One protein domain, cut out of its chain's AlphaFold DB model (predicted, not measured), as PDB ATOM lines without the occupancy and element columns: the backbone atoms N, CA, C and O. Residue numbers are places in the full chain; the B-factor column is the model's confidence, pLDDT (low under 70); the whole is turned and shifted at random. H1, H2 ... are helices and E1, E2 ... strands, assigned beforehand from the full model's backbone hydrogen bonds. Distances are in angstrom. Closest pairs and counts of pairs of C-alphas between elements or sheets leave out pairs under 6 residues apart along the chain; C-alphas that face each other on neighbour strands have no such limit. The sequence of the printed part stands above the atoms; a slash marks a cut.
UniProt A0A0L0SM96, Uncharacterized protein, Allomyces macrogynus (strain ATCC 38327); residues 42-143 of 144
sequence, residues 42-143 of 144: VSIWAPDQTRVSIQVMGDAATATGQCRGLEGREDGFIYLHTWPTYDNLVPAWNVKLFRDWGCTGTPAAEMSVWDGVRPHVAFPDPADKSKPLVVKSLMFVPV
ATOM      1  N   VAL A  42     -30.591-119.362 125.034       98.12
ATOM      2  CA  VAL A  42     -29.968-118.357 124.174       98.12
ATOM      3  C   VAL A  42     -28.930-119.046 123.310       98.12
ATOM      4  O   VAL A  42     -28.115-119.817 123.813       98.12
ATOM      5  N   SER A  43     -28.978-118.796 122.007       96.88
ATOM      6  CA  SER A  43     -27.952-119.229 121.059       96.88
ATOM      7  C   SER A  43     -27.061-118.050 120.711       96.88
ATOM      8  O   SER A  43     -27.572-116.992 120.358       96.88
ATOM      9  N   ILE A  44     -25.748-118.239 120.802       96.06
ATOM     10  CA  ILE A  44     -24.727-117.213 120.582       96.06
ATOM     11  C   ILE A  44     -23.740-117.733 119.542       96.06
ATOM     12  O   ILE A  44     -23.239-118.855 119.680       96.06
ATOM     13  N   TRP A  45     -23.470-116.951 118.494       95.00
ATOM     14  CA  TRP A  45     -22.446-117.286 117.496       95.00
ATOM     15  C   TRP A  45     -21.303-116.281 117.543       95.00
ATOM     16  O   TRP A  45     -21.534-115.069 117.541       95.00
ATOM     17  N   ALA A  46     -20.077-116.791 117.546       93.44
ATOM     18  CA  ALA A  46     -18.861-115.998 117.448       93.44
ATOM     19  C   ALA A  46     -18.521-115.674 115.976       93.44
ATOM     20  O   ALA A  46     -19.031-116.337 115.064       93.44
ATOM     21  N   PRO A  47     -17.660-114.670 115.715       90.88
ATOM     22  CA  PRO A  47     -17.194-114.342 114.364       90.88
ATOM     23  C   PRO A  47     -16.628-115.542 113.587       90.88
ATOM     24  O   PRO A  47     -16.914-115.696 112.397       90.88
ATOM     25  N   ASP A  48     -15.909-116.435 114.276       90.19
ATOM     26  CA  ASP A  48     -15.340-117.677 113.729       90.19
ATOM     27  C   ASP A  48     -16.373-118.786 113.443       90.19
ATOM     28  O   ASP A  48     -16.000-119.902 113.088       90.19
ATOM     29  N   GLN A  49     -17.671-118.481 113.565       84.12
ATOM     30  CA  GLN A  49     -18.806-119.396 113.400       84.12
ATOM     31  C   GLN A  49     -18.967-120.448 114.505       84.12
ATOM     32  O   GLN A  49     -19.865-121.291 114.402       84.12
ATOM     33  N   THR A  50     -18.179-120.390 115.583       90.25
ATOM     34  CA  THR A  50     -18.421-121.204 116.781       90.25
ATOM     35  C   THR A  50     -19.791-120.874 117.357       90.25
ATOM     36  O   THR A  50     -20.176-119.706 117.451       90.25
ATOM     37  N   ARG A  51     -20.535-121.908 117.760       92.00
ATOM     38  CA  ARG A  51     -21.890-121.776 118.300       92.00
ATOM     39  C   ARG A  51     -21.941-122.315 119.715       92.00
ATOM     40  O   ARG A  51     -21.517-123.441 119.961       92.00
ATOM     41  N   VAL A  52     -22.512-121.527 120.613       93.44
ATOM     42  CA  VAL A  52     -22.785-121.923 121.994       93.44
ATOM     43  C   VAL A  52     -24.261-121.683 122.271       93.44
ATOM     44  O   VAL A  52     -24.812-120.657 121.876       93.44
ATOM     45  N   SER A  53     -24.896-122.620 122.965       95.44
ATOM     46  CA  SER A  53     -26.248-122.439 123.480       95.44
ATOM     47  C   SER A  53     -26.244-122.601 124.992       95.44
ATOM     48  O   SER A  53     -25.633-123.528 125.522       95.44
ATOM     49  N   ILE A  54     -26.923-121.694 125.686       96.50
ATOM     50  CA  ILE A  54     -27.056-121.710 127.142       96.50
ATOM     51  C   ILE A  54     -28.535-121.826 127.470       96.50
ATOM     52  O   ILE A  54     -29.316-120.968 127.065       96.50
ATOM     53  N   GLN A  55     -28.901-122.867 128.215       97.31
ATOM     54  CA  GLN A  55     -30.266-123.120 128.667       97.31
ATOM     55  C   GLN A  55     -30.353-123.068 130.198       97.31
ATOM     56  O   GLN A  55     -29.432-123.491 130.912       97.31
ATOM     57  N   VAL A  56     -31.475-122.566 130.709       98.00
ATOM     58  CA  VAL A  56     -31.860-122.728 132.115       98.00
ATOM     59  C   VAL A  56     -33.160-123.513 132.159       98.00
ATOM     60  O   VAL A  56     -34.183-123.018 131.713       98.00
ATOM     61  N   MET A  57     -33.107-124.730 132.697       97.31
ATOM     62  CA  MET A  57     -34.299-125.554 132.895       97.31
ATOM     63  C   MET A  57     -35.149-124.996 134.041       97.31
ATOM     64  O   MET A  57     -34.607-124.665 135.101       97.31
ATOM     65  N   GLY A  58     -36.461-124.946 133.846       94.38
ATOM     66  CA  GLY A  58     -37.442-124.519 134.833       94.38
ATOM     67  C   GLY A  58     -38.327-123.361 134.375       94.38
ATOM     68  O   GLY A  58     -38.344-122.946 133.216       94.38
ATOM     69  N   ASP A  59     -39.097-122.859 135.332       93.88
ATOM     70  CA  ASP A  59     -40.018-121.742 135.157       93.88
ATOM     71  C   ASP A  59     -39.308-120.377 135.201       93.88
ATOM     72  O   ASP A  59     -38.084-120.268 135.321       93.88
ATOM     73  N   ALA A  60     -40.096-119.301 135.137       93.38
ATOM     74  CA  ALA A  60     -39.544-117.957 135.094       93.38
ATOM     75  C   ALA A  60     -38.823-117.519 136.373       93.38
ATOM     76  O   ALA A  60     -37.833-116.787 136.300       93.38
ATOM     77  N   ALA A  61     -39.278-117.983 137.537       92.62
ATOM     78  CA  ALA A  61     -38.600-117.716 138.800       92.62
ATOM     79  C   ALA A  61     -37.230-118.412 138.837       92.62
ATOM     80  O   ALA A  61     -36.227-117.808 139.221       92.62
ATOM     81  N   THR A  62     -37.170-119.652 138.356       95.19
ATOM     82  CA  THR A  62     -35.927-120.422 138.252       95.19
ATOM     83  C   THR A  62     -34.957-119.776 137.265       95.19
ATOM     84  O   THR A  62     -33.785-119.586 137.591       95.19
ATOM     85  N   ALA A  63     -35.440-119.395 136.080       96.25
ATOM     86  CA  ALA A  63     -34.625-118.781 135.035       96.25
ATOM     87  C   ALA A  63     -34.021-117.433 135.457       96.25
ATOM     88  O   ALA A  63     -32.835-117.191 135.237       96.25
ATOM     89  N   THR A  64     -34.816-116.576 136.103       94.44
ATOM     90  CA  THR A  64     -34.368-115.247 136.558       94.44
ATOM     91  C   THR A  64     -33.423-115.303 137.757       94.44
ATOM     92  O   THR A  64     -32.603-114.403 137.931       94.44
ATOM     93  N   GLY A  65     -33.501-116.364 138.566       93.75
ATOM     94  CA  GLY A  65     -32.617-116.584 139.710       93.75
ATOM     95  C   GLY A  65     -31.247-117.174 139.360       93.75
ATOM     96  O   GLY A  65     -30.406-117.307 140.248       93.75
ATOM     97  N   GLN A  66     -31.005-117.553 138.102       96.88
ATOM     98  CA  GLN A  66     -29.783-118.250 137.709       96.88
ATOM     99  C   GLN A  66     -28.879-117.401 136.820       96.88
ATOM    100  O   GLN A  66     -29.279-116.868 135.790       96.88
ATOM    101  N   CYS A  67     -27.603-117.359 137.202       97.12
ATOM    102  CA  CYS A  67     -26.531-116.850 136.365       97.12
ATOM    103  C   CYS A  67     -25.848-118.001 135.622       97.12
ATOM    104  O   CYS A  67     -25.671-119.102 136.161       97.12
ATOM    105  N   ARG A  68     -25.438-117.750 134.381       96.94
ATOM    106  CA  ARG A  68     -24.678-118.688 133.557       96.94
ATOM    107  C   ARG A  68     -23.372-118.057 133.125       96.94
ATOM    108  O   ARG A  68     -23.356-116.957 132.583       96.94
ATOM    109  N   GLY A  69     -22.282-118.765 133.388       94.38
ATOM    110  CA  GLY A  69     -20.970-118.409 132.878       94.38
ATOM    111  C   GLY A  69     -20.883-118.678 131.379       94.38
ATOM    112  O   GLY A  69     -21.418-119.675 130.892       94.38
ATOM    113  N   LEU A  70     -20.194-117.795 130.675       89.56
ATOM    114  CA  LEU A  70     -19.785-117.967 129.291       89.56
ATOM    115  C   LEU A  70     -18.279-117.733 129.266       89.56
ATOM    116  O   LEU A  70     -17.804-116.749 129.829       89.56
ATOM    117  N   GLU A  71     -17.520-118.632 128.647       78.25
ATOM    118  CA  GLU A  71     -16.101-118.368 128.435       78.25
ATOM    119  C   GLU A  71     -15.978-117.126 127.551       78.25
ATOM    120  O   GLU A  71     -16.376-117.129 126.385       78.25
ATOM    121  N   GLY A  72     -15.535-116.026 128.163       71.12
ATOM    122  CA  GLY A  72     -15.507-114.728 127.515       71.12
ATOM    123  C   GLY A  72     -14.571-114.762 126.326       71.12
ATOM    124  O   GLY A  72     -13.367-114.937 126.490       71.12
ATOM    125  N   ARG A  73     -15.132-114.577 125.135       86.56
ATOM    126  CA  ARG A  73     -14.352-114.481 123.911       86.56
ATOM    127  C   ARG A  73     -14.018-113.034 123.596       86.56
ATOM    128  O   ARG A  73     -14.906-112.183 123.578       86.56
ATOM    129  N   GLU A  74     -12.746-112.771 123.319       90.56
ATOM    130  CA  GLU A  74     -12.246-111.422 123.030       90.56
ATOM    131  C   GLU A  74     -12.801-110.842 121.717       90.56
ATOM    132  O   GLU A  74     -12.867-109.626 121.564       90.56
ATOM    133  N   ASP A  75     -13.247-111.699 120.793       92.19
ATOM    134  CA  ASP A  75     -13.864-111.326 119.515       92.19
ATOM    135  C   ASP A  75     -15.394-111.116 119.604       92.19
ATOM    136  O   ASP A  75     -16.031-110.731 118.621       92.19
ATOM    137  N   GLY A  76     -15.987-111.306 120.789       94.88
ATOM    138  CA  GLY A  76     -17.408-111.088 121.064       94.88
ATOM    139  C   GLY A  76     -18.342-112.063 120.340       94.88
ATOM    140  O   GLY A  76     -18.054-113.252 120.202       94.88
ATOM    141  N   PHE A  77     -19.507-111.570 119.912       95.75
ATOM    142  CA  PHE A  77     -20.520-112.365 119.214       95.75
ATOM    143  C   PHE A  77     -21.130-111.604 118.035       95.75
ATOM    144  O   PHE A  77     -21.353-110.396 118.106       95.75
ATOM    145  N   ILE A  78     -21.434-112.326 116.957       96.88
ATOM    146  CA  ILE A  78     -22.110-111.812 115.751       96.88
ATOM    147  C   ILE A  78     -23.590-112.186 115.707       96.88
ATOM    148  O   ILE A  78     -24.338-111.633 114.910       96.88
ATOM    149  N   TYR A  79     -24.021-113.132 116.538       96.75
ATOM    150  CA  TYR A  79     -25.414-113.544 116.626       96.75
ATOM    151  C   TYR A  79     -25.777-113.836 118.069       96.75
ATOM    152  O   TYR A  79     -24.994-114.461 118.786       96.75
ATOM    153  N   LEU A  80     -26.968-113.414 118.463       97.25
ATOM    154  CA  LEU A  80     -27.606-113.787 119.709       97.25
ATOM    155  C   LEU A  80     -29.097-113.931 119.446       97.25
ATOM    156  O   LEU A  80     -29.698-113.050 118.840       97.25
ATOM    157  N   HIS A  81     -29.701-115.019 119.909       97.62
ATOM    158  CA  HIS A  81     -31.151-115.160 119.864       97.62
ATOM    159  C   HIS A  81     -31.667-116.013 121.013       97.62
ATOM    160  O   HIS A  81     -31.206-117.139 121.223       97.62
ATOM    161  N   THR A  82     -32.626-115.465 121.748       98.06
ATOM    162  CA  THR A  82     -33.348-116.136 122.826       98.06
ATOM    163  C   THR A  82     -34.597-116.857 122.328       98.06
ATOM    164  O   THR A  82     -35.360-116.315 121.533       98.06
ATOM    165  N   TRP A  83     -34.854-118.029 122.892       97.06
ATOM    166  CA  TRP A  83     -36.047-118.844 122.698       97.06
ATOM    167  C   TRP A  83     -36.507-119.408 124.051       97.06
ATOM    168  O   TRP A  83     -35.710-119.429 124.989       97.06
ATOM    169  N   PRO A  84     -37.745-119.913 124.172       96.31
ATOM    170  CA  PRO A  84     -38.843-119.813 123.206       96.31
ATOM    171  C   PRO A  84     -39.434-118.394 123.115       96.31
ATOM    172  O   PRO A  84     -39.220-117.549 123.983       96.31
ATOM    173  N   THR A  85     -40.169-118.126 122.038       94.62
ATOM    174  CA  THR A  85     -41.022-116.936 121.890       94.62
ATOM    175  C   THR A  85     -42.397-117.191 122.517       94.62
ATOM    176  O   THR A  85     -42.744-118.324 122.846       94.62
ATOM    177  N   TYR A  86     -43.202-116.145 122.682       92.88
ATOM    178  CA  TYR A  86     -44.641-116.300 122.907       92.88
ATOM    179  C   TYR A  86     -45.329-116.876 121.655       92.88
ATOM    180  O   TYR A  86     -44.783-116.809 120.554       92.88
ATOM    181  N   ASP A  87     -46.572-117.354 121.792       88.94
ATOM    182  CA  ASP A  87     -47.362-117.936 120.685       88.94
ATOM    183  C   ASP A  87     -47.507-117.011 119.462       88.94
ATOM    184  O   ASP A  87     -47.695-117.464 118.336       88.94
ATOM    185  N   ASN A  88     -47.410-115.697 119.670       87.50
ATOM    186  CA  ASN A  88     -47.449-114.677 118.622       87.50
ATOM    187  C   ASN A  88     -46.062-114.345 118.040       87.50
ATOM    188  O   ASN A  88     -45.908-113.303 117.403       87.50
ATOM    189  N   LEU A  89     -45.063-115.202 118.271       88.06
ATOM    190  CA  LEU A  89     -43.678-115.085 117.804       88.06
ATOM    191  C   LEU A  89     -42.898-113.886 118.365       88.06
ATOM    192  O   LEU A  89     -41.777-113.622 117.933       88.06
ATOM    193  N   VAL A  90     -43.450-113.182 119.353       90.62
ATOM    194  CA  VAL A  90     -42.741-112.111 120.061       90.62
ATOM    195  C   VAL A  90     -41.739-112.735 121.033       90.62
ATOM    196  O   VAL A  90     -42.100-113.701 121.711       90.62
ATOM    197  N   PRO A  91     -40.501-112.217 121.141       93.19
ATOM    198  CA  PRO A  91     -39.553-112.696 122.139       93.19
ATOM    199  C   PRO A  91     -40.168-112.697 123.540       93.19
ATOM    200  O   PRO A  91     -40.734-111.695 123.974       93.19
ATOM    201  N   ALA A  92     -40.067-113.828 124.241       95.81
ATOM    202  CA  ALA A  92     -40.528-113.943 125.624       95.81
ATOM    203  C   ALA A  92     -39.420-113.677 126.646       95.81
ATOM    204  O   ALA A  92     -39.692-113.391 127.813       95.81
ATOM    205  N   TRP A  93     -38.171-113.729 126.191       97.25
ATOM    206  CA  TRP A  93     -36.978-113.662 127.011       97.25
ATOM    207  C   TRP A  93     -36.006-112.629 126.456       97.25
ATOM    208  O   TRP A  93     -35.772-112.583 125.255       97.25
ATOM    209  N   ASN A  94     -35.414-111.834 127.339       97.75
ATOM    210  CA  ASN A  94     -34.151-111.151 127.106       97.75
ATOM    211  C   ASN A  94     -33.049-111.889 127.873       97.75
ATOM    212  O   ASN A  94     -33.306-112.624 128.833       97.75
ATOM    213  N   VAL A  95     -31.802-111.624 127.507       97.88
ATOM    214  CA  VAL A  95     -30.637-111.902 128.340       97.88
ATOM    215  C   VAL A  95     -29.955-110.605 128.733       97.88
ATOM    216  O   VAL A  95     -29.697-109.740 127.894       97.88
ATOM    217  N   LYS A  96     -29.636-110.485 130.019       98.31
ATOM    218  CA  LYS A  96     -28.704-109.484 130.533       98.31
ATOM    219  C   LYS A  96     -27.291-110.022 130.378       98.31
ATOM    220  O   LYS A  96     -27.008-111.129 130.831       98.31
ATOM    221  N   LEU A  97     -26.426-109.247 129.738       97.81
ATOM    222  CA  LEU A  97     -25.051-109.620 129.410       97.81
ATOM    223  C   LEU A  97     -24.083-108.875 130.328       97.81
ATOM    224  O   LEU A  97     -24.163-107.653 130.440       97.81
ATOM    225  N   PHE A  98     -23.150-109.584 130.961       97.44
ATOM    226  CA  PHE A  98     -22.204-109.014 131.923       97.44
ATOM    227  C   PHE A  98     -20.758-109.190 131.452       97.44
ATOM    228  O   PHE A  98     -20.390-110.223 130.889       97.44
ATOM    229  N   ARG A  99     -19.926-108.176 131.726       95.12
ATOM    230  CA  ARG A  99     -18.479-108.197 131.430       95.12
ATOM    231  C   ARG A  99     -17.684-109.068 132.403       95.12
ATOM    232  O   ARG A  99     -16.577-109.487 132.080       95.12
ATOM    233  N   ASP A 100     -18.258-109.346 133.570       93.62
ATOM    234  CA  ASP A 100     -17.644-110.126 134.638       93.62
ATOM    235  C   ASP A 100     -18.397-111.429 134.901       93.62
ATOM    236  O   ASP A 100     -19.519-111.642 134.436       93.62
ATOM    237  N   TRP A 101     -17.739-112.335 135.620       93.12
ATOM    238  CA  TRP A 101     -18.314-113.612 136.026       93.12
ATOM    239  C   TRP A 101     -19.343-113.422 137.145       93.12
ATOM    240  O   TRP A 101     -19.179-112.572 138.014       93.12
ATOM    241  N   GLY A 102     -20.385-114.257 137.152       94.94
ATOM    242  CA  GLY A 102     -21.357-114.300 138.249       94.94
ATOM    243  C   GLY A 102     -22.479-113.259 138.186       94.94
ATOM    244  O   GLY A 102     -23.152-113.061 139.190       94.94
ATOM    245  N   CYS A 103     -22.712-112.623 137.031       96.19
ATOM    246  CA  CYS A 103     -23.811-111.676 136.808       96.19
ATOM    247  C   CYS A 103     -23.837-110.533 137.836       96.19
ATOM    248  O   CYS A 103     -24.893-110.120 138.316       96.19
ATOM    249  N   THR A 104     -22.654-110.048 138.210       93.19
ATOM    250  CA  THR A 104     -22.480-108.992 139.209       93.19
ATOM    251  C   THR A 104     -22.447-107.610 138.564       93.19
ATOM    252  O   THR A 104     -21.874-107.433 137.490       93.19
ATOM    253  N   GLY A 105     -22.981-106.605 139.263       91.12
ATOM    254  CA  GLY A 105     -22.949-105.210 138.820       91.12
ATOM    255  C   GLY A 105     -24.000-104.878 137.757       91.12
ATOM    256  O   GLY A 105     -25.029-105.542 137.646       91.12
ATOM    257  N   THR A 106     -23.760-103.809 136.998       95.50
ATOM    258  CA  THR A 106     -24.672-103.353 135.940       95.50
ATOM    259  C   THR A 106     -24.458-104.178 134.667       95.50
ATOM    260  O   THR A 106     -23.312-104.292 134.221       95.50
ATOM    261  N   PRO A 107     -25.520-104.720 134.037       97.56
ATOM    262  CA  PRO A 107     -25.378-105.404 132.758       97.56
ATOM    263  C   PRO A 107     -24.860-104.439 131.687       97.56
ATOM    264  O   PRO A 107     -25.237-103.269 131.638       97.56
ATOM    265  N   ALA A 108     -23.992-104.936 130.812       97.44
ATOM    266  CA  ALA A 108     -23.491-104.188 129.667       97.44
ATOM    267  C   ALA A 108     -24.591-103.940 128.631       97.44
ATOM    268  O   ALA A 108     -24.636-102.869 128.035       97.44
ATOM    269  N   ALA A 109     -25.459-104.930 128.431       97.75
ATOM    270  CA  ALA A 109     -26.596-104.866 127.527       97.75
ATOM    271  C   ALA A 109     -27.710-105.809 127.998       97.75
ATOM    272  O   ALA A 109     -27.458-106.770 128.730       97.75
ATOM    273  N   GLU A 110     -28.928-105.544 127.542       97.75
ATOM    274  CA  GLU A 110     -30.078-106.432 127.669       97.75
ATOM    275  C   GLU A 110     -30.745-106.555 126.299       97.75
ATOM    276  O   GLU A 110     -31.047-105.539 125.671       97.75
ATOM    277  N   MET A 111     -30.920-107.780 125.805       97.44
ATOM    278  CA  MET A 111     -31.485-108.017 124.473       97.44
ATOM    279  C   MET A 111     -32.046-109.430 124.324       97.44
ATOM    280  O   MET A 111     -31.607-110.353 125.005       97.44
ATOM    281  N   SER A 112     -32.960-109.606 123.377       97.25
ATOM    282  CA  SER A 112     -33.450-110.912 122.919       97.25
ATOM    283  C   SER A 112     -32.800-111.360 121.610       97.25
ATOM    284  O   SER A 112     -32.661-112.557 121.358       97.25
ATOM    285  N   VAL A 113     -32.387-110.400 120.774       96.62
ATOM    286  CA  VAL A 113     -31.821-110.647 119.447       96.62
ATOM    287  C   VAL A 113     -30.677-109.683 119.146       96.62
ATOM    288  O   VAL A 113     -30.794-108.476 119.351       96.62
ATOM    289  N   TRP A 114     -29.610-110.224 118.568       96.75
ATOM    290  CA  TRP A 114     -28.640-109.511 117.746       96.75
ATOM    291  C   TRP A 114     -28.379-110.342 116.492       96.75
ATOM    292  O   TRP A 114     -28.053-111.523 116.600       96.75
ATOM    293  N   ASP A 115     -28.493-109.736 115.312       95.75
ATOM    294  CA  ASP A 115     -28.138-110.388 114.051       95.75
ATOM    295  C   ASP A 115     -27.155-109.521 113.263       95.75
ATOM    296  O   ASP A 115     -27.527-108.623 112.509       95.75
ATOM    297  N   GLY A 116     -25.872-109.800 113.476       92.44
ATOM    298  CA  GLY A 116     -24.754-109.277 112.704       92.44
ATOM    299  C   GLY A 116     -24.131-110.328 111.784       92.44
ATOM    300  O   GLY A 116     -23.016-110.115 111.309       92.44
ATOM    301  N   VAL A 117     -24.801-111.460 111.513       89.62
ATOM    302  CA  VAL A 117     -24.226-112.576 110.729       89.62
ATOM    303  C   VAL A 117     -23.851-112.134 109.315       89.62
ATOM    304  O   VAL A 117     -22.863-112.604 108.759       89.62
ATOM    305  N   ARG A 118     -24.605-111.200 108.732       85.75
ATOM    306  CA  ARG A 118     -24.303-110.567 107.440       85.75
ATOM    307  C   ARG A 118     -24.356-109.053 107.658       85.75
ATOM    308  O   ARG A 118     -25.452-108.502 107.616       85.75
ATOM    309  N   PRO A 119     -23.230-108.388 107.971       85.81
ATOM    310  CA  PRO A 119     -21.929-108.564 107.318       85.81
ATOM    311  C   PRO A 119     -20.782-108.997 108.260       85.81
ATOM    312  O   PRO A 119     -19.694-108.437 108.187       85.81
ATOM    313  N   HIS A 120     -21.008-109.972 109.149       87.56
ATOM    314  CA  HIS A 120     -20.046-110.401 110.185       87.56
ATOM    315  C   HIS A 120     -19.644-109.279 111.153       87.56
ATOM    316  O   HIS A 120     -18.472-109.090 111.474       87.56
ATOM    317  N   VAL A 121     -20.635-108.535 111.639       94.12
ATOM    318  CA  VAL A 121     -20.432-107.441 112.594       94.12
ATOM    319  C   VAL A 121     -20.691-107.947 114.005       94.12
ATOM    320  O   VAL A 121     -21.806-108.343 114.351       94.12
ATOM    321  N   ALA A 122     -19.647-107.930 114.831       95.88
ATOM    322  CA  ALA A 122     -19.782-108.226 116.248       95.88
ATOM    323  C   ALA A 122     -20.623-107.147 116.944       95.88
ATOM    324  O   ALA A 122     -20.566-105.972 116.570       95.88
ATOM    325  N   PHE A 123     -21.389-107.533 117.964       96.62
ATOM    326  CA  PHE A 123     -22.114-106.564 118.777       96.62
ATOM    327  C   PHE A 123     -21.112-105.609 119.452       96.62
ATOM    328  O   PHE A 123     -20.222-106.084 120.167       96.62
ATOM    329  N   PRO A 124     -21.214-104.286 119.234       97.19
ATOM    330  CA  PRO A 124     -20.265-103.332 119.794       97.19
ATOM    331  C   PRO A 124     -20.463-103.188 121.306       97.19
ATOM    332  O   PRO A 124     -21.596-103.184 121.791       97.19
ATOM    333  N   ASP A 125     -19.378-103.009 122.058       97.00
ATOM    334  CA  ASP A 125     -19.460-102.725 123.489       97.00
ATOM    335  C   ASP A 125     -20.143-101.352 123.712       97.00
ATOM    336  O   ASP A 125     -19.678-100.334 123.192       97.00
ATOM    337  N   PRO A 126     -21.237-101.269 124.498       96.69
ATOM    338  CA  PRO A 126     -21.914 -99.996 124.759       96.69
ATOM    339  C   PRO A 126     -21.061 -98.933 125.473       96.69
ATOM    340  O   PRO A 126     -21.347 -97.744 125.331       96.69
ATOM    341  N   ALA A 127     -20.034 -99.338 126.225       95.62
ATOM    342  CA  ALA A 127     -19.086 -98.443 126.891       95.62
ATOM    343  C   ALA A 127     -17.924 -98.017 125.975       95.62
ATOM    344  O   ALA A 127     -17.370 -96.935 126.161       95.62
ATOM    345  N   ASP A 128     -17.570 -98.835 124.982       96.06
ATOM    346  CA  ASP A 128     -16.539 -98.541 123.984       96.06
ATOM    347  C   ASP A 128     -16.917 -99.164 122.633       96.06
ATOM    348  O   ASP A 128     -16.529-100.283 122.298       96.06
ATOM    349  N   LYS A 129     -17.656 -98.402 121.821       95.62
ATOM    350  CA  LYS A 129     -18.203 -98.879 120.541       95.62
ATOM    351  C   LYS A 129     -17.140 -99.239 119.496       95.62
ATOM    352  O   LYS A 129     -17.500 -99.730 118.429       95.62
ATOM    353  N   SER A 130     -15.859 -98.971 119.764       95.38
ATOM    354  CA  SER A 130     -14.750 -99.372 118.890       95.38
ATOM    355  C   SER A 130     -14.351-100.844 119.050       95.38
ATOM    356  O   SER A 130     -13.579-101.356 118.239       95.38
ATOM    357  N   LYS A 131     -14.872-101.529 120.076       95.69
ATOM    358  CA  LYS A 131     -14.539-102.917 120.415       95.69
ATOM    359  C   LYS A 131     -15.791-103.794 120.467       95.69
ATOM    360  O   LYS A 131     -16.883-103.279 120.726       95.69
ATOM    361  N   PRO A 132     -15.658-105.110 120.245       96.69
ATOM    362  CA  PRO A 132     -16.753-106.043 120.479       96.69
ATOM    363  C   PRO A 132     -17.072-106.151 121.976       96.69
ATOM    364  O   PRO A 132     -16.184-106.047 122.825       96.69
ATOM    365  N   LEU A 133     -18.340-106.403 122.307       96.56
ATOM    366  CA  LEU A 133     -18.736-106.716 123.676       96.56
ATOM    367  C   LEU A 133     -18.243-108.116 124.062       96.56
ATOM    368  O   LEU A 133     -18.724-109.123 123.538       96.56
ATOM    369  N   VAL A 134     -17.346-108.176 125.046       95.50
ATOM    370  CA  VAL A 134     -16.903-109.431 125.666       95.50
ATOM    371  C   VAL A 134     -17.843-109.785 126.817       95.50
ATOM    372  O   VAL A 134     -17.899-109.086 127.831       95.50
ATOM    373  N   VAL A 135     -18.582-110.883 126.665       95.56
ATOM    374  CA  VAL A 135     -19.551-111.369 127.659       95.56
ATOM    375  C   VAL A 135     -18.948-112.534 128.438       95.56
ATOM    376  O   VAL A 135     -18.566-113.529 127.832       95.56
ATOM    377  N   LYS A 136     -18.901-112.441 129.771       95.50
ATOM    378  CA  LYS A 136     -18.414-113.524 130.656       95.50
ATOM    379  C   LYS A 136     -19.519-114.225 131.433       95.50
ATOM    380  O   LYS A 136     -19.348-115.341 131.920       95.50
ATOM    381  N   SER A 137     -20.663-113.576 131.597       97.00
ATOM    382  CA  SER A 137     -21.836-114.226 132.163       97.00
ATOM    383  C   SER A 137     -23.123-113.588 131.673       97.00
ATOM    384  O   SER A 137     -23.132-112.457 131.179       97.00
ATOM    385  N   LEU A 138     -24.211-114.344 131.777       97.69
ATOM    386  CA  LEU A 138     -25.541-113.899 131.403       97.69
ATOM    387  C   LEU A 138     -26.607-114.453 132.338       97.69
ATOM    388  O   LEU A 138     -26.414-115.479 132.993       97.69
ATOM    389  N   MET A 139     -27.755-113.790 132.348       97.94
ATOM    390  CA  MET A 139     -28.968-114.291 132.987       97.94
ATOM    391  C   MET A 139     -30.192-113.933 132.154       97.94
ATOM    392  O   MET A 139     -30.200-112.909 131.466       97.94
ATOM    393  N   PHE A 140     -31.226-114.764 132.232       98.06
ATOM    394  CA  PHE A 140     -32.485-114.525 131.537       98.06
ATOM    395  C   PHE A 140     -33.379-113.578 132.329       98.06
ATOM    396  O   PHE A 140     -33.454-113.657 133.555       98.06
ATOM    397  N   VAL A 141     -34.097-112.712 131.619       96.75
ATOM    398  CA  VAL A 141     -35.182-111.902 132.181       96.75
ATOM    399  C   VAL A 141     -36.392-111.931 131.243       96.75
ATOM    400  O   VAL A 141     -36.202-111.930 130.026       96.75
ATOM    401  N   PRO A 142     -37.632-111.986 131.758       94.81
ATOM    402  CA  PRO A 142     -38.822-111.916 130.922       94.81
ATOM    403  C   PRO A 142     -38.887-110.589 130.166       94.81
ATOM    404  O   PRO A 142     -38.566-109.540 130.728       94.81
ATOM    405  N   VAL A 143     -39.356-110.629 128.921       90.38
ATOM    406  CA  VAL A 143     -39.742-109.412 128.195       90.38
ATOM    407  C   VAL A 143     -41.025-108.869 128.826       90.38
ATOM    408  O   VAL A 143     -42.026-109.587 128.889       90.38
TER     409      VAL A 143
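AT A GLANCE: This is residues 42 to 143 of the 144 residues of an uncharacterized protein of Allomyces macrogynus (strain ATCC 38327) (UniProt A0A0L0SM96). With little regular structure, the domain is a small sandwich: antiparallel sheets of four and three strands face to face, their strands crossed at 56 degrees, with short H1 beside E7. Of 102 printed residues, 37 lie in named elements, mostly strand, in the order E1 E2 H1 E3 E4 E5 E6 E7. The whole is compact, with radius of gyration of the C-alphas 13.0 A and spans 36 by 30 by 22 A.

HOW THE PARTS SIT: One sheet runs E2, residues 51 to 55, E1, 42 to 45, E3, 79 to 83, E6, 113 to 115; N 44 and O 52 are within hydrogen-bond range at 2.8 A. The other runs E5, 109 to 111, E4, 93 to 98, E7, 137 to 142; N 94 and O 141 are 2.8 A apart. H1, 60 to 64, is on it.

IN THESE COORDINATES: E1 begins at C-alpha 42 (-29.968, -118.357, 124.174). E7, 17.2 A long, ends at C-alpha 142 (-38.822, -111.916, 130.922).

THE WHOLE: The printed part has no cut. Links H1 to E3 and E6 to E7 are long.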